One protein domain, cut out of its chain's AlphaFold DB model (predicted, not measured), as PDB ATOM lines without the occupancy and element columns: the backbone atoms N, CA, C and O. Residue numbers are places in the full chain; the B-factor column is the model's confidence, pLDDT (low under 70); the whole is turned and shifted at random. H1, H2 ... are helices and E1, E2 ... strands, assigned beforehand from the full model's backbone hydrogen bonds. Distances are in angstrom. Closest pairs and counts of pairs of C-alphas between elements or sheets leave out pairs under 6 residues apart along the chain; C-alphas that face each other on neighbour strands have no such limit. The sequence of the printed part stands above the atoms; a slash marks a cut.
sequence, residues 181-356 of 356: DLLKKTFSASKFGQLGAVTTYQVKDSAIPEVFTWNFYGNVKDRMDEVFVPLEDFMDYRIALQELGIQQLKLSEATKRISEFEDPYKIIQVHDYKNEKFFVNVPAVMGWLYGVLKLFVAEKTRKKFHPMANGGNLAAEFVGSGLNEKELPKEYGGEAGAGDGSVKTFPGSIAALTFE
ATOM      1  N   ASP A 181     -34.388  -8.412  53.867       96.50
ATOM      2  CA  ASP A 181     -34.830  -9.810  53.853       96.50
ATOM      3  C   ASP A 181     -34.830 -10.385  52.430       96.50
ATOM      4  O   ASP A 181     -34.525 -11.564  52.254       96.50
ATOM      5  N   LEU A 182     -35.063  -9.556  51.404       96.50
ATOM      6  CA  LEU A 182     -34.974  -9.973  49.998       96.50
ATOM      7  C   LEU A 182     -33.548 -10.380  49.587       96.50
ATOM      8  O   LEU A 182     -33.395 -11.243  48.730       96.50
ATOM      9  N   LEU A 183     -32.506  -9.856  50.245       95.38
ATOM     10  CA  LEU A 183     -31.123 -10.337  50.080       95.38
ATOM     11  C   LEU A 183     -30.932 -11.812  50.480       95.38
ATOM     12  O   LEU A 183     -29.980 -12.449  50.038       95.38
ATOM     13  N   LYS A 184     -31.822 -12.353  51.321       95.31
ATOM     14  CA  LYS A 184     -31.789 -13.735  51.829       95.31
ATOM     15  C   LYS A 184     -32.689 -14.674  51.014       95.31
ATOM     16  O   LYS A 184     -32.713 -15.872  51.286       95.31
ATOM     17  N   LYS A 185     -33.468 -14.137  50.066       95.19
ATOM     18  CA  LYS A 185     -34.375 -14.894  49.195       95.19
ATOM     19  C   LYS A 185     -33.566 -15.607  48.106       95.19
ATOM     20  O   LYS A 185     -32.629 -15.038  47.548       95.19
ATOM     21  N   THR A 186     -33.953 -16.840  47.789       95.62
ATOM     22  CA  THR A 186     -33.478 -17.541  46.592       95.62
ATOM     23  C   THR A 186     -34.295 -17.096  45.382       95.62
ATOM     24  O   THR A 186     -35.519 -16.977  45.456       95.62
ATOM     25  N   PHE A 187     -33.617 -16.830  44.270       94.94
ATOM     26  CA  PHE A 187     -34.208 -16.362  43.020       94.94
ATOM     27  C   PHE A 187     -34.035 -17.402  41.906       94.94
ATOM     28  O   PHE A 187     -33.033 -18.104  41.857       94.94
ATOM     29  N   SER A 188     -34.967 -17.475  40.957       93.62
ATOM     30  CA  SER A 188     -34.810 -18.380  39.809       93.62
ATOM     31  C   SER A 188     -33.584 -18.007  38.963       93.62
ATOM     32  O   SER A 188     -33.467 -16.879  38.467       93.62
ATOM     33  N   ALA A 189     -32.685 -18.969  38.753       90.88
ATOM     34  CA  ALA A 189     -31.509 -18.821  37.907       90.88
ATOM     35  C   ALA A 189     -31.879 -18.639  36.425       90.88
ATOM     36  O   ALA A 189     -31.209 -17.866  35.734       90.88
ATOM     37  N   SER A 190     -32.944 -19.298  35.936       89.62
ATOM     38  CA  SER A 190     -33.404 -19.185  34.538       89.62
ATOM     39  C   SER A 190     -33.956 -17.794  34.220       89.62
ATOM     40  O   SER A 190     -33.625 -17.222  33.173       89.62
ATOM     41  N   LYS A 191     -34.734 -17.233  35.157       89.81
ATOM     42  CA  LYS A 191     -35.309 -15.891  35.047       89.81
ATOM     43  C   LYS A 191     -34.257 -14.807  35.255       89.81
ATOM     44  O   LYS A 191     -34.097 -13.942  34.404       89.81
ATOM     45  N   PHE A 192     -33.540 -14.839  36.381       91.44
ATOM     46  CA  PHE A 192     -32.837 -13.659  36.900       91.44
ATOM     47  C   PHE A 192     -31.306 -13.784  36.939       91.44
ATOM     48  O   PHE A 192     -30.611 -12.769  36.980       91.44
ATOM     49  N   GLY A 193     -30.751 -15.000  36.857       88.31
ATOM     50  CA  GLY A 193     -29.318 -15.278  37.059       88.31
ATOM     51  C   GLY A 193     -28.349 -14.700  36.012       88.31
ATOM     52  O   GLY A 193     -27.139 -14.905  36.122       88.31
ATOM     53  N   GLN A 194     -28.860 -14.003  34.992       86.44
ATOM     54  CA  GLN A 194     -28.085 -13.294  33.963       86.44
ATOM     55  C   GLN A 194     -28.542 -11.836  33.760       86.44
ATOM     56  O   GLN A 194     -28.096 -11.188  32.814       86.44
ATOM     57  N   LEU A 195     -29.447 -11.314  34.598       88.50
ATOM     58  CA  LEU A 195     -30.084 -10.006  34.367       88.50
ATOM     59  C   LEU A 195     -29.440  -8.848  35.114       88.50
ATOM     60  O   LEU A 195     -29.767  -7.694  34.847       88.50
ATOM     61  N   GLY A 196     -28.495  -9.126  36.003       89.62
ATOM     62  CA  GLY A 196     -27.792  -8.082  36.721       89.62
ATOM     63  C   GLY A 196     -26.725  -8.605  37.660       89.62
ATOM     64  O   GLY A 196     -26.685  -9.790  37.992       89.62
ATOM     65  N   ALA A 197     -25.858  -7.691  38.077       90.62
ATOM     66  CA  ALA A 197     -24.853  -7.911  39.108       90.62
ATOM     67  C   ALA A 197     -24.515  -6.604  39.817       90.62
ATOM     68  O   ALA A 197     -24.815  -5.511  39.336       90.62
ATOM     69  N   VAL A 198     -23.835  -6.742  40.948       92.94
ATOM     70  CA  VAL A 198     -23.158  -5.647  41.634       92.94
ATOM     71  C   VAL A 198     -21.662  -5.896  41.518       92.94
ATOM     72  O   VAL A 198     -21.214  -7.005  41.806       92.94
ATOM     73  N   THR A 199     -20.894  -4.889  41.104       90.44
ATOM     74  CA  THR A 199     -19.427  -4.925  41.187       90.44
ATOM     75  C   THR A 199     -18.911  -3.749  42.009       90.44
ATOM     76  O   THR A 199     -19.536  -2.687  42.056       90.44
ATOM     77  N   THR A 200     -17.777  -3.945  42.679       91.06
ATOM     78  CA  THR A 200     -17.105  -2.911  43.479       91.06
ATOM     79  C   THR A 200     -15.650  -2.770  43.063       91.06
ATOM     80  O   THR A 200     -14.942  -3.777  42.986       91.06
ATOM     81  N   TYR A 201     -15.190  -1.533  42.892       87.19
ATOM     82  CA  TYR A 201     -13.807  -1.212  42.542       87.19
ATOM     83  C   TYR A 201     -13.205  -0.274  43.586       87.19
ATOM     84  O   TYR A 201     -13.874   0.639  44.071       87.19
ATOM     85  N   GLN A 202     -11.950  -0.510  43.968       86.69
ATOM     86  CA  GLN A 202     -11.304   0.295  45.003       86.69
ATOM     87  C   GLN A 202     -10.767   1.588  44.396       86.69
ATOM     88  O   GLN A 202      -9.846   1.568  43.582       86.69
ATOM     89  N   VAL A 203     -11.322   2.722  44.815       82.31
ATOM     90  CA  VAL A 203     -10.866   4.035  44.353       82.31
ATOM     91  C   VAL A 203      -9.655   4.459  45.173       82.31
ATOM     92  O   VAL A 203      -9.689   4.477  46.406       82.31
ATOM     93  N   LYS A 204      -8.570   4.821  44.485       81.19
ATOM     94  CA  LYS A 204      -7.346   5.293  45.135       81.19
ATOM     95  C   LYS A 204      -7.641   6.505  46.031       81.19
ATOM     96  O   LYS A 204      -8.355   7.418  45.632       81.19
ATOM     97  N   ASP A 205      -7.061   6.504  47.230       82.75
ATOM     98  CA  ASP A 205      -7.188   7.567  48.236       82.75
ATOM     99  C   ASP A 205      -8.635   7.779  48.769       82.75
ATOM    100  O   ASP A 205      -8.897   8.727  49.511       82.75
ATOM    101  N   SER A 206      -9.558   6.848  48.476       83.94
ATOM    102  CA  SER A 206     -10.919   6.775  49.029       83.94
ATOM    103  C   SER A 206     -11.074   5.600  50.003       83.94
ATOM    104  O   SER A 206     -10.502   4.531  49.810       83.94
ATOM    105  N   ALA A 207     -11.900   5.778  51.039       84.94
ATOM    106  CA  ALA A 207     -12.363   4.685  51.905       84.94
ATOM    107  C   ALA A 207     -13.668   4.031  51.402       84.94
ATOM    108  O   ALA A 207     -14.113   3.029  51.957       84.94
ATOM    109  N   ILE A 208     -14.296   4.623  50.383       87.94
ATOM    110  CA  ILE A 208     -15.565   4.193  49.791       87.94
ATOM    111  C   ILE A 208     -15.251   3.669  48.383       87.94
ATOM    112  O   ILE A 208     -14.648   4.416  47.601       87.94
ATOM    113  N   PRO A 209     -15.609   2.414  48.053       89.56
ATOM    114  CA  PRO A 209     -15.408   1.873  46.715       89.56
ATOM    115  C   PRO A 209     -16.370   2.527  45.719       89.56
ATOM    116  O   PRO A 209     -17.466   2.952  46.085       89.56
ATOM    117  N   GLU A 210     -16.001   2.542  44.442       87.62
ATOM    118  CA  GLU A 210     -16.957   2.832  43.377       87.62
ATOM    119  C   GLU A 210     -17.844   1.594  43.184       87.62
ATOM    120  O   GLU A 210     -17.341   0.479  43.001       87.62
ATOM    121  N   VAL A 211     -19.165   1.779  43.244       91.25
ATOM    122  CA  VAL A 211     -20.139   0.682  43.191       91.25
ATOM    123  C   VAL A 211     -20.950   0.761  41.909       91.25
ATOM    124  O   VAL A 211     -21.615   1.760  41.637       91.25
ATOM    125  N   PHE A 212     -20.966  -0.329  41.149       89.12
ATOM    126  CA  PHE A 212     -21.779  -0.466  39.947       89.12
ATOM    127  C   PHE A 212     -22.934  -1.428  40.210       89.12
ATOM    128  O   PHE A 212     -22.748  -2.502  40.779       89.12
ATOM    129  N   THR A 213     -24.131  -1.064  39.756       89.88
ATOM    130  CA  THR A 213     -25.273  -1.976  39.619       89.88
ATOM    131  C   THR A 213     -25.590  -2.116  38.138       89.88
ATOM    132  O   THR A 213     -26.034  -1.164  37.491       89.88
ATOM    133  N   TRP A 214     -25.337  -3.304  37.605       87.38
ATOM    134  CA  TRP A 214     -25.511  -3.644  36.201       87.38
ATOM    135  C   TRP A 214     -26.871  -4.304  35.987       87.38
ATOM    136  O   TRP A 214     -27.259  -5.169  36.769       87.38
ATOM    137  N   ASN A 215     -27.576  -3.921  34.922       87.62
ATOM    138  CA  ASN A 215     -28.902  -4.420  34.565       87.62
ATOM    139  C   ASN A 215     -28.898  -4.791  33.078       87.62
ATOM    140  O   ASN A 215     -28.948  -3.913  32.220       87.62
ATOM    141  N   PHE A 216     -28.808  -6.081  32.768       85.62
ATOM    142  CA  PHE A 216     -28.638  -6.609  31.411       85.62
ATOM    143  C   PHE A 216     -29.984  -7.031  30.821       85.62
ATOM    144  O   PHE A 216     -30.213  -8.200  30.512       85.62
ATOM    145  N   TYR A 217     -30.908  -6.082  30.684       82.19
ATOM    146  CA  TYR A 217     -32.235  -6.369  30.142       82.19
ATOM    147  C   TYR A 217     -32.179  -6.905  28.705       82.19
ATOM    148  O   TYR A 217     -33.011  -7.730  28.350       82.19
ATOM    149  N   GLY A 218     -31.141  -6.591  27.919       79.19
ATOM    150  CA  GLY A 218     -30.892  -7.234  26.619       79.19
ATOM    151  C   GLY A 218     -30.808  -8.776  26.658       79.19
ATOM    152  O   GLY A 218     -30.974  -9.420  25.625       79.19
ATOM    153  N   ASN A 219     -30.600  -9.393  27.830       81.62
ATOM    154  CA  ASN A 219     -30.569 -10.852  28.006       81.62
ATOM    155  C   ASN A 219     -31.961 -11.511  28.134       81.62
ATOM    156  O   ASN A 219     -32.035 -12.741  28.174       81.62
ATOM    157  N   VAL A 220     -33.058 -10.739  28.194       79.06
ATOM    158  CA  VAL A 220     -34.442 -11.263  28.315       79.06
ATOM    159  C   VAL A 220     -35.160 -11.417  26.968       79.06
ATOM    160  O   VAL A 220     -36.371 -11.650  26.932       79.06
ATOM    161  N   LYS A 221     -34.434 -11.270  25.850       78.19
ATOM    162  CA  LYS A 221     -34.977 -11.462  24.500       78.19
ATOM    163  C   LYS A 221     -35.719 -12.799  24.406       78.19
ATOM    164  O   LYS A 221     -35.233 -13.817  24.894       78.19
ATOM    165  N   ASP A 222     -36.919 -12.751  23.833       83.44
ATOM    166  CA  ASP A 222     -37.856 -13.874  23.684       83.44
ATOM    167  C   ASP A 222     -38.297 -14.554  25.005       83.44
ATOM    168  O   ASP A 222     -38.993 -15.564  24.976       83.44
ATOM    169  N   ARG A 223     -37.954 -13.982  26.175       84.44
ATOM    170  CA  ARG A 223     -38.337 -14.462  27.522       84.44
ATOM    171  C   ARG A 223     -38.958 -13.369  28.406       84.44
ATOM    172  O   ARG A 223     -38.943 -13.474  29.631       84.44
ATOM    173  N   MET A 224     -39.516 -12.321  27.792       82.62
ATOM    174  CA  MET A 224     -40.127 -11.170  28.481       82.62
ATOM    175  C   MET A 224     -41.165 -11.617  29.521       82.62
ATOM    176  O   MET A 224     -41.059 -11.251  30.690       82.62
ATOM    177  N   ASP A 225     -42.122 -12.457  29.119       83.81
ATOM    178  CA  ASP A 225     -43.197 -12.915  30.004       83.81
ATOM    179  C   ASP A 225     -42.675 -13.837  31.117       83.81
ATOM    180  O   ASP A 225     -43.113 -13.726  32.258       83.81
ATOM    181  N   GLU A 226     -41.688 -14.697  30.832       87.38
ATOM    182  CA  GLU A 226     -41.049 -15.546  31.852       87.38
ATOM    183  C   GLU A 226     -40.411 -14.689  32.957       87.38
ATOM    184  O   GLU A 226     -40.531 -15.000  34.142       87.38
ATOM    185  N   VAL A 227     -39.742 -13.600  32.574       85.19
ATOM    186  CA  VAL A 227     -38.988 -12.734  33.487       85.19
ATOM    187  C   VAL A 227     -39.890 -11.756  34.234       85.19
ATOM    188  O   VAL A 227     -39.761 -11.627  35.449       85.19
ATOM    189  N   PHE A 228     -40.778 -11.053  33.528       84.38
ATOM    190  CA  PHE A 228     -41.564  -9.946  34.082       84.38
ATOM    191  C   PHE A 228     -42.947 -10.365  34.604       84.38
ATOM    192  O   PHE A 228     -43.652  -9.524  35.164       84.38
ATOM    193  N   VAL A 229     -43.345 -11.638  34.457       83.62
ATOM    194  CA  VAL A 229     -44.603 -12.169  35.002       83.62
ATOM    195  C   VAL A 229     -44.329 -13.329  35.986       83.62
ATOM    196  O   VAL A 229     -43.664 -14.309  35.633       83.62
ATOM    197  N   PRO A 230     -44.848 -13.264  37.231       87.69
ATOM    198  CA  PRO A 230     -45.520 -12.117  37.847       87.69
ATOM    199  C   PRO A 230     -44.533 -10.979  38.157       87.69
ATOM    200  O   PRO A 230     -43.394 -11.214  38.554       87.69
ATOM    201  N   LEU A 231     -44.995  -9.730  38.032       86.00
ATOM    202  CA  LEU A 231     -44.144  -8.545  38.199       86.00
ATOM    203  C   LEU A 231     -43.484  -8.465  39.584       86.00
ATOM    204  O   LEU A 231     -42.348  -8.013  39.688       86.00
ATOM    205  N   GLU A 232     -44.162  -8.923  40.637       88.44
ATOM    206  CA  GLU A 232     -43.627  -8.885  42.003       88.44
ATOM    207  C   GLU A 232     -42.358  -9.728  42.189       88.44
ATOM    208  O   GLU A 232     -41.475  -9.308  42.934       88.44
ATOM    209  N   ASP A 233     -42.201 -10.851  41.476       90.94
ATOM    210  CA  ASP A 233     -40.969 -11.655  41.542       90.94
ATOM    211  C   ASP A 233     -39.780 -10.894  40.946       90.94
ATOM    212  O   ASP A 233     -38.687 -10.872  41.518       90.94
ATOM    213  N   PHE A 234     -40.008 -10.227  39.811       90.50
ATOM    214  CA  PHE A 234     -39.015  -9.362  39.186       90.50
ATOM    215  C   PHE A 234     -38.700  -8.136  40.055       90.50
ATOM    216  O   PHE A 234     -37.534  -7.756  40.185       90.50
ATOM    217  N   MET A 235     -39.716  -7.527  40.675       90.81
ATOM    218  CA  MET A 235     -39.526  -6.400  41.586       90.81
ATOM    219  C   MET A 235     -38.713  -6.812  42.813       90.81
ATOM    220  O   MET A 235     -37.749  -6.121  43.133       90.81
ATOM    221  N   ASP A 236     -39.030  -7.942  43.456       94.62
ATOM    222  CA  ASP A 236     -38.243  -8.496  44.565       94.62
ATOM    223  C   ASP A 236     -36.771  -8.662  44.173       94.62
ATOM    224  O   ASP A 236     -35.882  -8.209  44.896       94.62
ATOM    225  N   TYR A 237     -36.514  -9.255  43.002       94.88
ATOM    226  CA  TYR A 237     -35.166  -9.414  42.463       94.88
ATOM    227  C   TYR A 237     -34.468  -8.062  42.239       94.88
ATOM    228  O   TYR A 237     -33.336  -7.871  42.690       94.88
ATOM    229  N   ARG A 238     -35.129  -7.090  41.593       93.06
ATOM    230  CA  ARG A 238     -34.525  -5.773  41.325       93.06
ATOM    231  C   ARG A 238     -34.291  -4.950  42.584       93.06
ATOM    232  O   ARG A 238     -33.319  -4.194  42.617       93.06
ATOM    233  N   ILE A 239     -35.143  -5.098  43.596       94.88
ATOM    234  CA  ILE A 239     -34.979  -4.473  44.912       94.88
ATOM    235  C   ILE A 239     -33.815  -5.130  45.659       94.88
ATOM    236  O   ILE A 239     -32.975  -4.408  46.184       94.88
ATOM    237  N   ALA A 240     -33.698  -6.463  45.646       96.25
ATOM    238  CA  ALA A 240     -32.563  -7.172  46.242       96.25
ATOM    239  C   ALA A 240     -31.231  -6.789  45.573       96.25
ATOM    240  O   ALA A 240     -30.259  -6.484  46.258       96.25
ATOM    241  N   LEU A 241     -31.192  -6.723  44.238       95.06
ATOM    242  CA  LEU A 241     -30.017  -6.280  43.481       95.06
ATOM    243  C   LEU A 241     -29.631  -4.829  43.817       95.06
ATOM    244  O   LEU A 241     -28.453  -4.525  44.003       95.06
ATOM    245  N   GLN A 242     -30.620  -3.939  43.933       94.31
ATOM    246  CA  GLN A 242     -30.404  -2.539  44.298       94.31
ATOM    247  C   GLN A 242     -29.917  -2.386  45.746       94.31
ATOM    248  O   GLN A 242     -28.983  -1.624  45.998       94.31
ATOM    249  N   GLU A 243     -30.522  -3.108  46.690       96.25
ATOM    250  CA  GLU A 243     -30.122  -3.109  48.099       96.25
ATOM    251  C   GLU A 243     -28.705  -3.667  48.257       96.25
ATOM    252  O   GLU A 243     -27.907  -3.084  48.985       96.25
ATOM    253  N   LEU A 244     -28.341  -4.722  47.517       95.94
ATOM    254  CA  LEU A 244     -26.989  -5.283  47.533       95.94
ATOM    255  C   LEU A 244     -25.934  -4.235  47.152       95.94
ATOM    256  O   LEU A 244     -24.900  -4.149  47.817       95.94
ATOM    257  N   GLY A 245     -26.209  -3.428  46.121       95.00
ATOM    258  CA  GLY A 245     -25.362  -2.303  45.723       95.00
ATOM    259  C   GLY A 245     -25.260  -1.243  46.820       95.00
ATOM    260  O   GLY A 245     -24.166  -0.800  47.157       95.00
ATOM    261  N   ILE A 246     -26.383  -0.887  47.445       95.75
ATOM    262  CA  ILE A 246     -26.418   0.081  48.552       95.75
ATOM    263  C   ILE A 246     -25.595  -0.405  49.757       95.75
ATOM    264  O   ILE A 246     -24.851   0.386  50.334       95.75
ATOM    265  N   GLN A 247     -25.633  -1.699  50.092       95.56
ATOM    266  CA  GLN A 247     -24.811  -2.264  51.172       95.56
ATOM    267  C   GLN A 247     -23.297  -2.121  50.905       95.56
ATOM    268  O   GLN A 247     -22.528  -1.934  51.850       95.56
ATOM    269  N   GLN A 248     -22.848  -2.111  49.640       95.06
ATOM    270  CA  GLN A 248     -21.425  -1.911  49.309       95.06
ATOM    271  C   GLN A 248     -20.925  -0.482  49.581       95.06
ATOM    272  O   GLN A 248     -19.720  -0.270  49.710       95.06
ATOM    273  N   LEU A 249     -21.832   0.492  49.727       94.44
ATOM    274  CA  LEU A 249     -21.496   1.862  50.130       94.44
ATOM    275  C   LEU A 249     -21.113   1.973  51.612       94.44
ATOM    276  O   LEU A 249     -20.598   3.014  52.019       94.44
ATOM    277  N   LYS A 250     -21.393   0.938  52.422       94.62
ATOM    278  CA  LYS A 250     -21.047   0.867  53.854       94.62
ATOM    279  C   LYS A 250     -21.498   2.103  54.647       94.62
ATOM    280  O   LYS A 250     -20.767   2.622  55.489       94.62
ATOM    281  N   LEU A 251     -22.719   2.584  54.391       95.06
ATOM    282  CA  LEU A 251     -23.271   3.792  55.025       95.06
ATOM    283  C   LEU A 251     -23.256   3.734  56.562       95.06
ATOM    284  O   LEU A 251     -23.089   4.767  57.203       95.06
ATOM    285  N   SER A 252     -23.382   2.546  57.154       94.81
ATOM    286  CA  SER A 252     -23.284   2.309  58.602       94.81
ATOM    287  C   SER A 252     -21.876   2.514  59.180       94.81
ATOM    288  O   SER A 252     -21.750   2.822  60.361       94.81
ATOM    289  N   GLU A 253     -20.821   2.396  58.367       94.88
ATOM    290  CA  GLU A 253     -19.418   2.624  58.752       94.88
ATOM    291  C   GLU A 253     -18.989   4.099  58.542       94.88
ATOM    292  O   GLU A 253     -17.827   4.461  58.746       94.88
ATOM    293  N   ALA A 254     -19.908   4.975  58.115       95.06
ATOM    294  CA  ALA A 254     -19.599   6.346  57.725       95.06
ATOM    295  C   ALA A 254     -19.145   7.241  58.893       95.06
ATOM    296  O   ALA A 254     -19.878   7.477  59.852       95.06
ATOM    297  N   THR A 255     -17.950   7.826  58.763       94.69
ATOM    298  CA  THR A 255     -17.337   8.718  59.771       94.69
ATOM    299  C   THR A 255     -17.350  10.203  59.396       94.69
ATOM    300  O   THR A 255     -17.068  11.051  60.242       94.69
ATOM    301  N   LYS A 256     -17.704  10.547  58.150       94.69
ATOM    302  CA  LYS A 256     -17.808  11.930  57.652       94.69
ATOM    303  C   LYS A 256     -19.205  12.186  57.089       94.69
ATOM    304  O   LYS A 256     -19.699  11.379  56.310       94.69
ATOM    305  N   ARG A 257     -19.827  13.312  57.459       94.81
ATOM    306  CA  ARG A 257     -21.090  13.762  56.847       94.81
ATOM    307  C   ARG A 257     -20.858  14.189  55.393       94.81
ATOM    308  O   ARG A 257     -19.763  14.629  55.054       94.81
ATOM    309  N   ILE A 258     -21.908  14.107  54.581       94.62
ATOM    310  CA  ILE A 258     -21.958  14.704  53.239       94.62
ATOM    311  C   ILE A 258     -22.458  16.155  53.301       94.62
ATOM    312  O   ILE A 258     -22.978  16.592  54.330       94.62
ATOM    313  N   SER A 259     -22.324  16.886  52.197       91.31
ATOM    314  CA  SER A 259     -22.892  18.226  52.007       91.31
ATOM    315  C   SER A 259     -23.870  18.248  50.825       91.31
ATOM    316  O   SER A 259     -24.178  17.208  50.244       91.31
ATOM    317  N   GLU A 260     -24.368  19.430  50.459       87.50
ATOM    318  CA  GLU A 260     -25.164  19.642  49.242       87.50
ATOM    319  C   GLU A 260     -24.378  19.307  47.961       87.50
ATOM    320  O   GLU A 260     -24.916  18.703  47.035       87.50
ATOM    321  N   PHE A 261     -23.083  19.643  47.935       85.38
ATOM    322  CA  PHE A 261     -22.230  19.557  46.741       85.38
ATOM    323  C   PHE A 261     -21.304  18.332  46.735       85.38
ATOM    324  O   PHE A 261     -20.876  17.877  45.674       85.38
ATOM    325  N   GLU A 262     -21.002  17.777  47.910       88.69
ATOM    326  CA  GLU A 262     -20.086  16.647  48.079       88.69
ATOM    327  C   GLU A 262     -20.796  15.465  48.743       88.69
ATOM    328  O   GLU A 262     -21.133  15.500  49.925       88.69
ATOM    329  N   ASP A 263     -20.978  14.400  47.965       90.12
ATOM    330  CA  ASP A 263     -21.534  13.114  48.388       90.12
ATOM    331  C   ASP A 263     -20.721  11.993  47.715       90.12
ATOM    332  O   ASP A 263     -20.781  11.877  46.486       90.12
ATOM    333  N   PRO A 264     -19.927  11.205  48.457       90.75
ATOM    334  CA  PRO A 264     -19.146  10.102  47.908       90.75
ATOM    335  C   PRO A 264     -19.919   8.771  47.869       90.75
ATOM    336  O   PRO A 264     -19.451   7.818  47.258       90.75
ATOM    337  N   TYR A 265     -21.101   8.676  48.488       93.19
ATOM    338  CA  TYR A 265     -21.864   7.427  48.589       93.19
ATOM    339  C   TYR A 265     -22.792   7.267  47.378       93.19
ATOM    340  O   TYR A 265     -24.003   7.491  47.476       93.19
ATOM    341  N   LYS A 266     -22.220   6.932  46.217       89.56
ATOM    342  CA  LYS A 266     -22.907   6.885  44.916       89.56
ATOM    343  C   LYS A 266     -22.839   5.500  44.275       89.56
ATOM    344  O   LYS A 266     -21.894   4.754  44.484       89.56
ATOM    345  N   ILE A 267     -23.859   5.185  43.478       88.25
ATOM    346  CA  ILE A 267     -23.946   3.960  42.678       88.25
ATOM    347  C   ILE A 267     -24.071   4.349  41.211       88.25
ATOM    348  O   ILE A 267     -24.958   5.119  40.825       88.25
ATOM    349  N   ILE A 268     -23.225   3.757  40.378       85.81
ATOM    350  CA  ILE A 268     -23.341   3.837  38.928       85.81
ATOM    351  C   ILE A 268     -24.347   2.781  38.471       85.81
ATOM    352  O   ILE A 268     -24.157   1.579  38.647       85.81
ATOM    353  N   GLN A 269     -25.449   3.245  37.892       83.00
ATOM    354  CA  GLN A 269     -26.474   2.400  37.287       83.00
ATOM    355  C   GLN A 269     -26.107   2.149  35.822       83.00
ATOM    356  O   GLN A 269     -26.194   3.070  35.010       83.00
ATOM    357  N   VAL A 270     -25.759   0.914  35.464       81.69
ATOM    358  CA  VAL A 270     -25.599   0.510  34.058       81.69
ATOM    359  C   VAL A 270     -26.849  -0.247  33.627       81.69
ATOM    360  O   VAL A 270     -27.284  -1.176  34.307       81.69
ATOM    361  N   HIS A 271     -27.443   0.171  32.512       83.31
ATOM    362  CA  HIS A 271     -28.602  -0.471  31.900       83.31
ATOM    363  C   HIS A 271     -28.237  -0.856  30.463       83.31
ATOM    364  O   HIS A 271     -28.165   0.008  29.591       83.31
ATOM    365  N   ASP A 272     -27.976  -2.141  30.239       79.62
ATOM    366  CA  ASP A 272     -27.652  -2.706  28.931       79.62
ATOM    367  C   ASP A 272     -28.896  -3.344  28.306       79.62
ATOM    368  O   ASP A 272     -29.432  -4.350  28.782       79.62
ATOM    369  N   TYR A 273     -29.341  -2.734  27.212       74.81
ATOM    370  CA  TYR A 273     -30.492  -3.159  26.425       74.81
ATOM    371  C   TYR A 273     -30.097  -3.885  25.125       74.81
ATOM    372  O   TYR A 273     -30.983  -4.318  24.398       74.81
ATOM    373  N   LYS A 274     -28.799  -4.018  24.794       72.31
ATOM    374  CA  LYS A 274     -28.289  -4.663  23.560       72.31
ATOM    375  C   LYS A 274     -28.977  -4.226  22.249       72.31
ATOM    376  O   LYS A 274     -29.139  -5.026  21.334       72.31
ATOM    377  N   ASN A 275     -29.350  -2.946  22.143       63.88
ATOM    378  CA  ASN A 275     -30.138  -2.349  21.046       63.88
ATOM    379  C   ASN A 275     -31.590  -2.861  20.889       63.88
ATOM    380  O   ASN A 275     -32.267  -2.475  19.935       63.88
ATOM    381  N   GLU A 276     -32.103  -3.669  21.817       54.78
ATOM    382  CA  GLU A 276     -33.496  -4.122  21.807       54.78
ATOM    383  C   GLU A 276     -34.454  -3.019  22.293       54.78
ATOM    384  O   GLU A 276     -34.155  -2.254  23.215       54.78
ATOM    385  N   LYS A 277     -35.637  -2.930  21.670       50.94
ATOM    386  CA  LYS A 277     -36.672  -1.937  22.008       50.94
ATOM    387  C   LYS A 277     -37.673  -2.511  23.009       50.94
ATOM    388  O   LYS A 277     -38.591  -3.237  22.638       50.94
ATOM    389  N   PHE A 278     -37.532  -2.125  24.272       49.88
ATOM    390  CA  PHE A 278     -38.430  -2.540  25.349       49.88
ATOM    391  C   PHE A 278     -39.691  -1.672  25.387       49.88
ATOM    392  O   PHE A 278     -39.725  -0.628  26.035       49.88
ATOM    393  N   PHE A 279     -40.751  -2.126  24.718       36.44
ATOM    394  CA  PHE A 279     -42.098  -1.581  24.902       36.44
ATOM    395  C   PHE A 279     -42.725  -2.157  26.176       36.44
ATOM    396  O   PHE A 279     -43.500  -3.109  26.132       36.44
ATOM    397  N   VAL A 280     -42.382  -1.576  27.325       44.53
ATOM    398  CA  VAL A 280     -43.036  -1.871  28.606       44.53
ATOM    399  C   VAL A 280     -43.973  -0.731  28.992       44.53
ATOM    400  O   VAL A 280     -43.554   0.420  29.084       44.53
ATOM    401  N   ASN A 281     -45.238  -1.055  29.278       34.00
ATOM    402  CA  ASN A 281     -46.152  -0.166  30.003       34.00
ATOM    403  C   ASN A 281     -45.683  -0.090  31.463       34.00
ATOM    404  O   ASN A 281     -46.192  -0.806  32.321       34.00
ATOM    405  N   VAL A 282     -44.653   0.724  31.710       43.16
ATOM    406  CA  VAL A 282     -43.944   0.849  32.990       43.16
ATOM    407  C   VAL A 282     -44.931   1.181  34.126       43.16
ATOM    408  O   VAL A 282     -45.443   2.301  34.171       43.16
ATOM    409  N   PRO A 283     -45.212   0.252  35.063       49.00
ATOM    410  CA  PRO A 283     -46.158   0.508  36.148       49.00
ATOM    411  C   PRO A 283     -45.589   1.510  37.157       49.00
ATOM    412  O   PRO A 283     -44.373   1.598  37.332       49.00
ATOM    413  N   ALA A 284     -46.455   2.222  37.884       49.31
ATOM    414  CA  ALA A 284     -46.064   3.314  38.791       49.31
ATOM    415  C   ALA A 284     -44.976   2.942  39.829       49.31
ATOM    416  O   ALA A 284     -44.181   3.796  40.225       49.31
ATOM    417  N   VAL A 285     -44.881   1.662  40.211       46.59
ATOM    418  CA  VAL A 285     -43.836   1.108  41.096       46.59
ATOM    419  C   VAL A 285     -42.416   1.378  40.571       46.59
ATOM    420  O   VAL A 285     -41.511   1.673  41.350       46.59
ATOM    421  N   MET A 286     -42.211   1.355  39.252       57.81
ATOM    422  CA  MET A 286     -40.922   1.693  38.631       57.81
ATOM    423  C   MET A 286     -40.592   3.187  38.728       57.81
ATOM    424  O   MET A 286     -39.420   3.539  38.828       57.81
ATOM    425  N   GLY A 287     -41.598   4.067  38.758       59.59
ATOM    426  CA  GLY A 287     -41.405   5.495  39.036       59.59
ATOM    427  C   GLY A 287     -40.923   5.735  40.470       59.59
ATOM    428  O   GLY A 287     -40.007   6.525  40.696       59.59
ATOM    429  N   TRP A 288     -41.465   4.983  41.434       59.97
ATOM    430  CA  TRP A 288     -40.969   4.982  42.813       59.97
ATOM    431  C   TRP A 288     -39.536   4.423  42.909       59.97
ATOM    432  O   TRP A 288     -38.674   5.052  43.527       59.97
ATOM    433  N   LEU A 289     -39.241   3.307  42.225       60.78
ATOM    434  CA  LEU A 289     -37.888   2.739  42.161       60.78
ATOM    435  C   LEU A 289     -36.898   3.750  41.559       60.78
ATOM    436  O   LEU A 289     -35.832   3.976  42.130       60.78
ATOM    437  N   TYR A 290     -37.270   4.432  40.472       63.53
ATOM    438  CA  TYR A 290     -36.488   5.517  39.870       63.53
ATOM    439  C   TYR A 290     -36.246   6.685  40.847       63.53
ATOM    440  O   TYR A 290     -35.145   7.236  40.901       63.53
ATOM    441  N   GLY A 291     -37.239   7.016  41.680       64.62
ATOM    442  CA  GLY A 291     -37.112   7.987  42.768       64.62
ATOM    443  C   GLY A 291     -36.056   7.601  43.810       64.62
ATOM    444  O   GLY A 291     -35.285   8.462  44.233       64.62
ATOM    445  N   VAL A 292     -35.963   6.318  44.185       65.00
ATOM    446  CA  VAL A 292     -34.899   5.806  45.073       65.00
ATOM    447  C   VAL A 292     -33.545   5.763  44.364       65.00
ATOM    448  O   VAL A 292     -32.543   6.169  44.952       65.00
ATOM    449  N   LEU A 293     -33.499   5.352  43.092       65.12
ATOM    450  CA  LEU A 293     -32.282   5.405  42.276       65.12
ATOM    451  C   LEU A 293     -31.694   6.824  42.259       65.12
ATOM    452  O   LEU A 293     -30.497   6.985  42.493       65.12
ATOM    453  N   LYS A 294     -32.519   7.863  42.063       69.19
ATOM    454  CA  LYS A 294     -32.075   9.271  42.013       69.19
ATOM    455  C   LYS A 294     -31.290   9.718  43.263       69.19
ATOM    456  O   LYS A 294     -30.455  10.609  43.137       69.19
ATOM    457  N   LEU A 295     -31.492   9.083  44.424       72.62
ATOM    458  CA  LEU A 295     -30.762   9.352  45.680       72.62
ATOM    459  C   LEU A 295     -29.299   8.860  45.666       72.62
ATOM    460  O   LEU A 295     -28.484   9.302  46.478       72.62
ATOM    461  N   PHE A 296     -28.967   7.941  44.753       72.81
ATOM    462  CA  PHE A 296     -27.648   7.311  44.628       72.81
ATOM    463  C   PHE A 296     -26.979   7.513  43.266       72.81
ATOM    464  O   PHE A 296     -25.775   7.295  43.151       72.81
ATOM    465  N   VAL A 297     -27.721   7.937  42.239       70.81
ATOM    466  CA  VAL A 297     -27.171   8.187  40.900       70.81
ATOM    467  C   VAL A 297     -26.192   9.366  40.938       70.81
ATOM    468  O   VAL A 297     -26.546  10.492  41.298       70.81
ATOM    469  N   ALA A 298     -24.951   9.116  40.515       58.44
ATOM    470  CA  ALA A 298     -23.898  10.124  40.453       58.44
ATOM    471  C   ALA A 298     -24.271  11.327  39.564       58.44
ATOM    472  O   ALA A 298     -24.956  11.191  38.549       58.44
ATOM    473  N   GLU A 299     -23.751  12.519  39.891       58.78
ATOM    474  CA  GLU A 299     -24.006  13.733  39.097       58.78
ATOM    475  C   GLU A 299     -23.626  13.583  37.621       58.78
ATOM    476  O   GLU A 299     -24.336  14.098  36.760       58.78
ATOM    477  N   LYS A 300     -22.531  12.866  37.326       49.19
ATOM    478  CA  LYS A 300     -22.103  12.580  35.952       49.19
ATOM    479  C   LYS A 300     -23.206  11.850  35.182       49.19
ATOM    480  O   LYS A 300     -23.544  12.274  34.087       49.19
ATOM    481  N   THR A 301     -23.837  10.841  35.782       50.69
ATOM    482  CA  THR A 301     -24.967  10.105  35.194       50.69
ATOM    483  C   THR A 301     -26.235  10.965  35.112       50.69
ATOM    484  O   THR A 301     -26.915  10.934  34.095       50.69
ATOM    485  N   ARG A 302     -26.534  11.803  36.122       56.69
ATOM    486  CA  ARG A 302     -27.667  12.755  36.071       56.69
ATOM    487  C   ARG A 302     -27.530  13.794  34.951       56.69
ATOM    488  O   ARG A 302     -28.516  14.095  34.290       56.69
ATOM    489  N   LYS A 303     -26.331  14.359  34.762       50.12
ATOM    490  CA  LYS A 303     -26.031  15.403  33.759       50.12
ATOM    491  C   LYS A 303     -25.704  14.818  32.374       50.12
ATOM    492  O   LYS A 303     -25.799  15.529  31.382       50.12
ATOM    493  N   LYS A 304     -25.358  13.527  32.296       42.38
ATOM    494  CA  LYS A 304     -25.167  12.755  31.058       42.38
ATOM    495  C   LYS A 304     -26.107  11.544  31.010       42.38
ATOM    496  O   LYS A 304     -25.647  10.419  30.831       42.38
ATOM    497  N   PHE A 305     -27.421  11.768  31.055       39.59
ATOM    498  CA  PHE A 305     -28.405  10.771  30.597       39.59
ATOM    499  C   PHE A 305     -28.386  10.658  29.054       39.59
ATOM    500  O   PHE A 305     -29.404  10.756  28.378       39.59
ATOM    501  N   HIS A 306     -27.193  10.466  28.487       42.84
ATOM    502  CA  HIS A 306     -27.019  10.013  27.118       42.84
ATOM    503  C   HIS A 306     -27.218   8.497  27.137       42.84
ATOM    504  O   HIS A 306     -26.465   7.811  27.833       42.84
ATOM    505  N   PRO A 307     -28.185   7.942  26.387       45.34
ATOM    506  CA  PRO A 307     -28.203   6.515  26.113       45.34
ATOM    507  C   PRO A 307     -26.896   6.169  25.393       45.34
ATOM    508  O   PRO A 307     -26.705   6.521  24.229       45.34
ATOM    509  N   MET A 308     -25.955   5.537  26.098       48.50
ATOM    510  CA  MET A 308     -24.700   5.099  25.496       48.50
ATOM    511  C   MET A 308     -25.002   3.916  24.580       48.50
ATOM    512  O   MET A 308     -25.027   2.769  25.011       48.50
ATOM    513  N   ALA A 309     -25.238   4.215  23.301       45.59
ATOM    514  CA  ALA A 309     -25.541   3.233  22.256       45.59
ATOM    515  C   ALA A 309     -24.411   2.205  22.029       45.59
ATOM    516  O   ALA A 309     -24.605   1.209  21.337       45.59
ATOM    517  N   ASN A 310     -23.230   2.436  22.608       54.53
ATOM    518  CA  ASN A 310     -22.127   1.489  22.644       54.53
ATOM    519  C   ASN A 310     -21.507   1.466  24.050       54.53
ATOM    520  O   ASN A 310     -20.953   2.471  24.502       54.53
ATOM    521  N   GLY A 311     -21.583   0.311  24.723       60.69
ATOM    522  CA  GLY A 311     -20.992   0.098  26.047       60.69
ATOM    523  C   GLY A 311     -19.469   0.250  26.066       60.69
ATOM    524  O   GLY A 311     -18.925   0.659  27.087       60.69
ATOM    525  N   GLY A 312     -18.789   0.034  24.932       63.88
ATOM    526  CA  GLY A 312     -17.329   0.093  24.803       63.88
ATOM    527  C   GLY A 312     -16.679   1.449  25.109       63.88
ATOM    528  O   GLY A 312     -15.461   1.517  25.221       63.88
ATOM    529  N   ASN A 313     -17.464   2.518  25.280       68.56
ATOM    530  CA  ASN A 313     -16.969   3.829  25.715       68.56
ATOM    531  C   ASN A 313     -17.133   4.073  27.230       68.56
ATOM    532  O   ASN A 313     -16.721   5.126  27.714       68.56
ATOM    533  N   LEU A 314     -17.733   3.144  27.987       73.25
ATOM    534  CA  LEU A 314     -18.033   3.340  29.409       73.25
ATOM    535  C   LEU A 314     -16.754   3.563  30.233       73.25
ATOM    536  O   LEU A 314     -16.724   4.469  31.062       73.25
ATOM    537  N   ALA A 315     -15.685   2.807  29.967       73.81
ATOM    538  CA  ALA A 315     -14.398   2.974  30.642       73.81
ATOM    539  C   ALA A 315     -13.802   4.388  30.496       73.81
ATOM    540  O   ALA A 315     -13.273   4.935  31.467       73.81
ATOM    541  N   ALA A 316     -13.980   5.033  29.337       73.50
ATOM    542  CA  ALA A 316     -13.462   6.377  29.070       73.50
ATOM    543  C   ALA A 316     -14.057   7.460  30.000       73.50
ATOM    544  O   ALA A 316     -13.402   8.464  30.284       73.50
ATOM    545  N   GLU A 317     -15.270   7.261  30.533       71.50
ATOM    546  CA  GLU A 317     -15.899   8.176  31.505       71.50
ATOM    547  C   GLU A 317     -15.275   8.090  32.920       71.50
ATOM    548  O   GLU A 317     -15.442   9.012  33.737       71.50
ATOM    549  N   PHE A 318     -14.525   7.016  33.208       69.81
ATOM    550  CA  PHE A 318     -13.949   6.702  34.525       69.81
ATOM    551  C   PHE A 318     -12.427   6.866  34.626       69.81
ATOM    552  O   PHE A 318     -11.898   6.888  35.737       69.81
ATOM    553  N   VAL A 319     -11.729   7.139  33.517       61.69
ATOM    554  CA  VAL A 319     -10.281   7.455  33.492       61.69
ATOM    555  C   VAL A 319      -9.902   8.568  34.492       61.69
ATOM    556  O   VAL A 319      -8.801   8.584  35.038       61.69
ATOM    557  N   GLY A 320     -10.832   9.487  34.780       59.97
ATOM    558  CA  GLY A 320     -10.670  10.565  35.765       59.97
ATOM    559  C   GLY A 320     -11.284  10.332  37.155       59.97
ATOM    560  O   GLY A 320     -11.252  11.260  37.958       59.97
ATOM    561  N   SER A 321     -11.889   9.174  37.459       62.16
ATOM    562  CA  SER A 321     -12.422   8.857  38.805       62.16
ATOM    563  C   SER A 321     -11.488   7.985  39.651       62.16
ATOM    564  O   SER A 321     -11.837   7.637  40.773       62.16
ATOM    565  N   GLY A 322     -10.302   7.642  39.138       61.78
ATOM    566  CA  GLY A 322      -9.340   6.774  39.829       61.78
ATOM    567  C   GLY A 322      -9.619   5.276  39.678       61.78
ATOM    568  O   GLY A 322      -8.950   4.482  40.332       61.78
ATOM    569  N   LEU A 323     -10.570   4.907  38.817       66.81
ATOM    570  CA  LEU A 323     -10.916   3.531  38.468       66.81
ATOM    571  C   LEU A 323     -10.148   3.126  37.205       66.81
ATOM    572  O   LEU A 323     -10.083   3.899  36.247       66.81
ATOM    573  N   ASN A 324      -9.518   1.952  37.204       69.38
ATOM    574  CA  ASN A 324      -8.624   1.555  36.121       69.38
ATOM    575  C   ASN A 324      -9.382   0.831  34.995       69.38
ATOM    576  O   ASN A 324     -10.203  -0.048  35.251       69.38
ATOM    577  N   GLU A 325      -9.037   1.110  33.735       72.81
ATOM    578  CA  GLU A 325      -9.518   0.353  32.566       72.81
ATOM    579  C   GLU A 325      -9.255  -1.161  32.731       72.81
ATOM    580  O   GLU A 325     -10.052  -1.991  32.304       72.81
ATOM    581  N   LYS A 326      -8.196  -1.528  33.467       77.88
ATOM    582  CA  LYS A 326      -7.830  -2.908  33.851       77.88
ATOM    583  C   LYS A 326      -8.789  -3.621  34.797       77.88
ATOM    584  O   LYS A 326      -8.618  -4.817  35.027       77.88
ATOM    585  N   GLU A 327      -9.752  -2.914  35.372       77.19
ATOM    586  CA  GLU A 327     -10.734  -3.464  36.310       77.19
ATOM    587  C   GLU A 327     -12.127  -3.590  35.679       77.19
ATOM    588  O   GLU A 327     -12.925  -4.428  36.104       77.19
ATOM    589  N   LEU A 328     -12.412  -2.804  34.634       79.75
ATOM    590  CA  LEU A 328     -13.685  -2.845  33.918       79.75
ATOM    591  C   LEU A 328     -13.733  -3.991  32.890       79.75
ATOM    592  O   LEU A 328     -12.707  -4.333  32.295       79.75
ATOM    593  N   PRO A 329     -14.917  -4.582  32.634       80.12
ATOM    594  CA  PRO A 329     -15.061  -5.628  31.624       80.12
ATOM    595  C   PRO A 329     -14.775  -5.115  30.202       80.12
ATOM    596  O   PRO A 329     -15.097  -3.971  29.864       80.12
ATOM    597  N   LYS A 330     -14.225  -5.981  29.344       81.69
ATOM    598  CA  LYS A 330     -13.921  -5.692  27.926       81.69
ATOM    599  C   LYS A 330     -15.116  -5.195  27.122       81.69
ATOM    600  O   LYS A 330     -14.980  -4.300  26.294       81.69
ATOM    601  N   GLU A 331     -16.296  -5.736  27.398       77.81
ATOM    602  CA  GLU A 331     -17.570  -5.357  26.780       77.81
ATOM    603  C   GLU A 331     -17.932  -3.882  27.034       77.81
ATOM    604  O   GLU A 331     -18.731  -3.297  26.303       77.81
ATOM    605  N   TYR A 332     -17.312  -3.280  28.053       79.44
ATOM    606  CA  TYR A 332     -17.520  -1.908  28.503       79.44
ATOM    607  C   TYR A 332     -16.279  -1.013  28.328       79.44
ATOM    608  O   TYR A 332     -16.175   0.054  28.938       79.44
ATOM    609  N   GLY A 333     -15.338  -1.435  27.476       78.00
ATOM    610  CA  GLY A 333     -14.140  -0.667  27.121       78.00
ATOM    611  C   GLY A 333     -12.943  -0.862  28.049       78.00
ATOM    612  O   GLY A 333     -11.952  -0.159  27.893       78.00
ATOM    613  N   GLY A 334     -13.025  -1.779  29.018       82.88
ATOM    614  CA  GLY A 334     -11.887  -2.139  29.863       82.88
ATOM    615  C   GLY A 334     -11.012  -3.255  29.279       82.88
ATOM    616  O   GLY A 334     -11.218  -3.728  28.164       82.88
ATOM    617  N   GLU A 335     -10.040  -3.722  30.060       83.12
ATOM    618  CA  GLU A 335      -9.145  -4.831  29.690       83.12
ATOM    619  C   GLU A 335      -9.511  -6.159  30.386       83.12
ATOM    620  O   GLU A 335      -8.881  -7.191  30.137       83.12
ATOM    621  N   ALA A 336     -10.517  -6.159  31.267       77.50
ATOM    622  CA  ALA A 336     -10.756  -7.240  32.218       77.50
ATOM    623  C   ALA A 336     -11.866  -8.228  31.813       77.50
ATOM    624  O   ALA A 336     -12.649  -7.999  30.890       77.50
ATOM    625  N   GLY A 337     -11.948  -9.348  32.536       75.38
ATOM    626  CA  GLY A 337     -12.943 -10.397  32.295       75.38
ATOM    627  C   GLY A 337     -12.664 -11.255  31.052       75.38
ATOM    628  O   GLY A 337     -11.652 -11.098  30.353       75.38
ATOM    629  N   ALA A 338     -13.564 -12.205  30.790       71.62
ATOM    630  CA  ALA A 338     -13.409 -13.161  29.695       71.62
ATOM    631  C   ALA A 338     -13.650 -12.534  28.308       71.62
ATOM    632  O   ALA A 338     -12.992 -12.942  27.349       71.62
ATOM    633  N   GLY A 339     -14.509 -11.513  28.199       66.88
ATOM    634  CA  GLY A 339     -14.964 -10.979  26.909       66.88
ATOM    635  C   GLY A 339     -16.090 -11.811  26.274       66.88
ATOM    636  O   GLY A 339     -16.304 -11.728  25.067       66.88
ATOM    637  N   ASP A 340     -16.757 -12.662  27.062       64.19
ATOM    638  CA  ASP A 340     -17.826 -13.577  26.645       64.19
ATOM    639  C   ASP A 340     -19.241 -13.018  26.901       64.19
ATOM    640  O   ASP A 340     -20.238 -13.695  26.643       64.19
ATOM    641  N   GLY A 341     -19.354 -11.794  27.429       62.88
ATOM    642  CA  GLY A 341     -20.609 -11.189  27.871       62.88
ATOM    643  C   GLY A 341     -21.186 -11.802  29.152       62.88
ATOM    644  O   GLY A 341     -22.311 -11.460  29.535       62.88
ATOM    645  N   SER A 342     -20.459 -12.702  29.823       68.00
ATOM    646  CA  SER A 342     -20.916 -13.385  31.030       68.00
ATOM    647  C   SER A 342     -20.622 -12.561  32.276       68.00
ATOM    648  O   SER A 342     -19.490 -12.463  32.755       68.00
ATOM    649  N   VAL A 343     -21.700 -12.055  32.868       67.25
ATOM    650  CA  VAL A 343     -21.738 -11.308  34.134       67.25
ATOM    651  C   VAL A 343     -20.954 -11.992  35.267       67.25
ATOM    652  O   VAL A 343     -20.368 -11.335  36.126       67.25
ATOM    653  N   LYS A 344     -20.902 -13.332  35.263       65.69
ATOM    654  CA  LYS A 344     -20.196 -14.139  36.271       65.69
ATOM    655  C   LYS A 344     -18.671 -13.985  36.223       65.69
ATOM    656  O   LYS A 344     -18.009 -14.398  37.170       65.69
ATOM    657  N   THR A 345     -18.114 -13.416  35.149       69.62
ATOM    658  CA  THR A 345     -16.664 -13.214  34.971       69.62
ATOM    659  C   THR A 345     -16.204 -11.786  35.281       69.62
ATOM    660  O   THR A 345     -15.014 -11.487  35.161       69.62
ATOM    661  N   PHE A 346     -17.117 -10.897  35.689       77.62
ATOM    662  CA  PHE A 346     -16.795  -9.493  35.948       77.62
ATOM    663  C   PHE A 346     -15.894  -9.365  37.193       77.62
ATOM    664  O   PHE A 346     -16.244  -9.889  38.257       77.62
ATOM    665  N   PRO A 347     -14.753  -8.652  37.117       78.94
ATOM    666  CA  PRO A 347     -13.937  -8.378  38.295       78.94
ATOM    667  C   PRO A 347     -14.715  -7.558  39.326       78.94
ATOM    668  O   PRO A 347     -15.548  -6.724  38.973       78.94
ATOM    669  N   GLY A 348     -14.442  -7.807  40.607       80.75
ATOM    670  CA  GLY A 348     -15.136  -7.141  41.711       80.75
ATOM    671  C   GLY A 348     -16.602  -7.558  41.889       80.75
ATOM    672  O   GLY A 348     -17.304  -6.907  42.657       80.75
ATOM    673  N   SER A 349     -17.082  -8.598  41.192       84.50
ATOM    674  CA  SER A 349     -18.466  -9.083  41.288       84.50
ATOM    675  C   SER A 349     -18.809  -9.627  42.677       84.50
ATOM    676  O   SER A 349     -18.097 -10.464  43.236       84.50
ATOM    677  N   ILE A 350     -19.928  -9.152  43.226       86.62
ATOM    678  CA  ILE A 350     -20.425  -9.498  44.557       86.62
ATOM    679  C   ILE A 350     -21.469 -10.615  44.440       86.62
ATOM    680  O   ILE A 350     -22.656 -10.380  44.201       86.62
ATOM    681  N   ALA A 351     -21.024 -11.856  44.641       76.88
ATOM    682  CA  ALA A 351     -21.875 -13.045  44.639       76.88
ATOM    683  C   ALA A 351     -22.630 -13.210  45.976       76.88
ATOM    684  O   ALA A 351     -22.283 -14.062  46.791       76.88
ATOM    685  N   ALA A 352     -23.643 -12.368  46.211       76.50
ATOM    686  CA  ALA A 352     -24.443 -12.379  47.445       76.50
ATOM    687  C   ALA A 352     -25.928 -12.745  47.256       76.50
ATOM    688  O   ALA A 352     -26.562 -13.174  48.217       76.50
ATOM    689  N   LEU A 353     -26.493 -12.608  46.049       89.19
ATOM    690  CA  LEU A 353     -27.833 -13.132  45.759       89.19
ATOM    691  C   LEU A 353     -27.756 -14.642  45.503       89.19
ATOM    692  O   LEU A 353     -26.886 -15.105  44.763       89.19
ATOM    693  N   THR A 354     -28.675 -15.401  46.101       91.00
ATOM    694  CA  THR A 354     -28.753 -16.860  45.930       91.00
ATOM    695  C   THR A 354     -29.680 -17.199  44.766       91.00
ATOM    696  O   THR A 354     -30.744 -16.593  44.634       91.00
ATOM    697  N   PHE A 355     -29.293 -18.169  43.935       90.69
ATOM    698  CA  PHE A 355     -30.096 -18.622  42.799       90.69
ATOM    699  C   PHE A 355     -30.247 -20.147  42.762       90.69
ATOM    700  O   PHE A 355     -29.308 -20.853  43.132       90.69
ATOM    701  N   GLU A 356     -31.396 -20.621  42.271       90.69
ATOM    702  CA  GLU A 356     -31.727 -22.041  42.028       90.69
ATOM    703  C   GLU A 356     -32.238 -22.306  40.602       90.69
ATOM    704  O   GLU A 356     -32.913 -21.415  40.030       90.69
TER     705      GLU A 356
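Overview. This is residues 181 to 356 of the 356 residues of the protein "Phosphatidylinositol transfer protein SFH5" of Togninia minima (strain UCR-PA7) (UniProt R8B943). There is little regular structure: a small mixed sheet, E1 E2 E3, with helix H4 over one face. Of 176 printed residues, 63 are in six helices and three strands, class mixed. It is compact, radius of gyration of the C-alphas 16.1 A, spanning 45 by 33 by 31 A.

Along the chain. Find H1 from C-alpha 189, (-31.509, -18.821, 37.907), to 192, E1, 196 to 201, E2, 210 to 215, H2, 217 to 220, and H3, 224 to 228. H4, 231 to 248, is 26.1 A long; E3, 267 to 271, H5, 284 to 293, and H6, 299 to 303, follow, ending at (-26.031, 15.403, 33.759).

Arrangement. The hairpin E1 and E2 is antiparallel, N 199 and O 212 3.0 A apart. H4 is on the sheet, height 9.8 A; H6 only grazes it. H3, H4, H5 and H6 have every O i to N i+4 pair within hydrogen-bond range.

Size, cuts and confidence. The printed part has no cut; H4 to E3 and E3 to H5 are long links; 50 residues have pLDDT under 70.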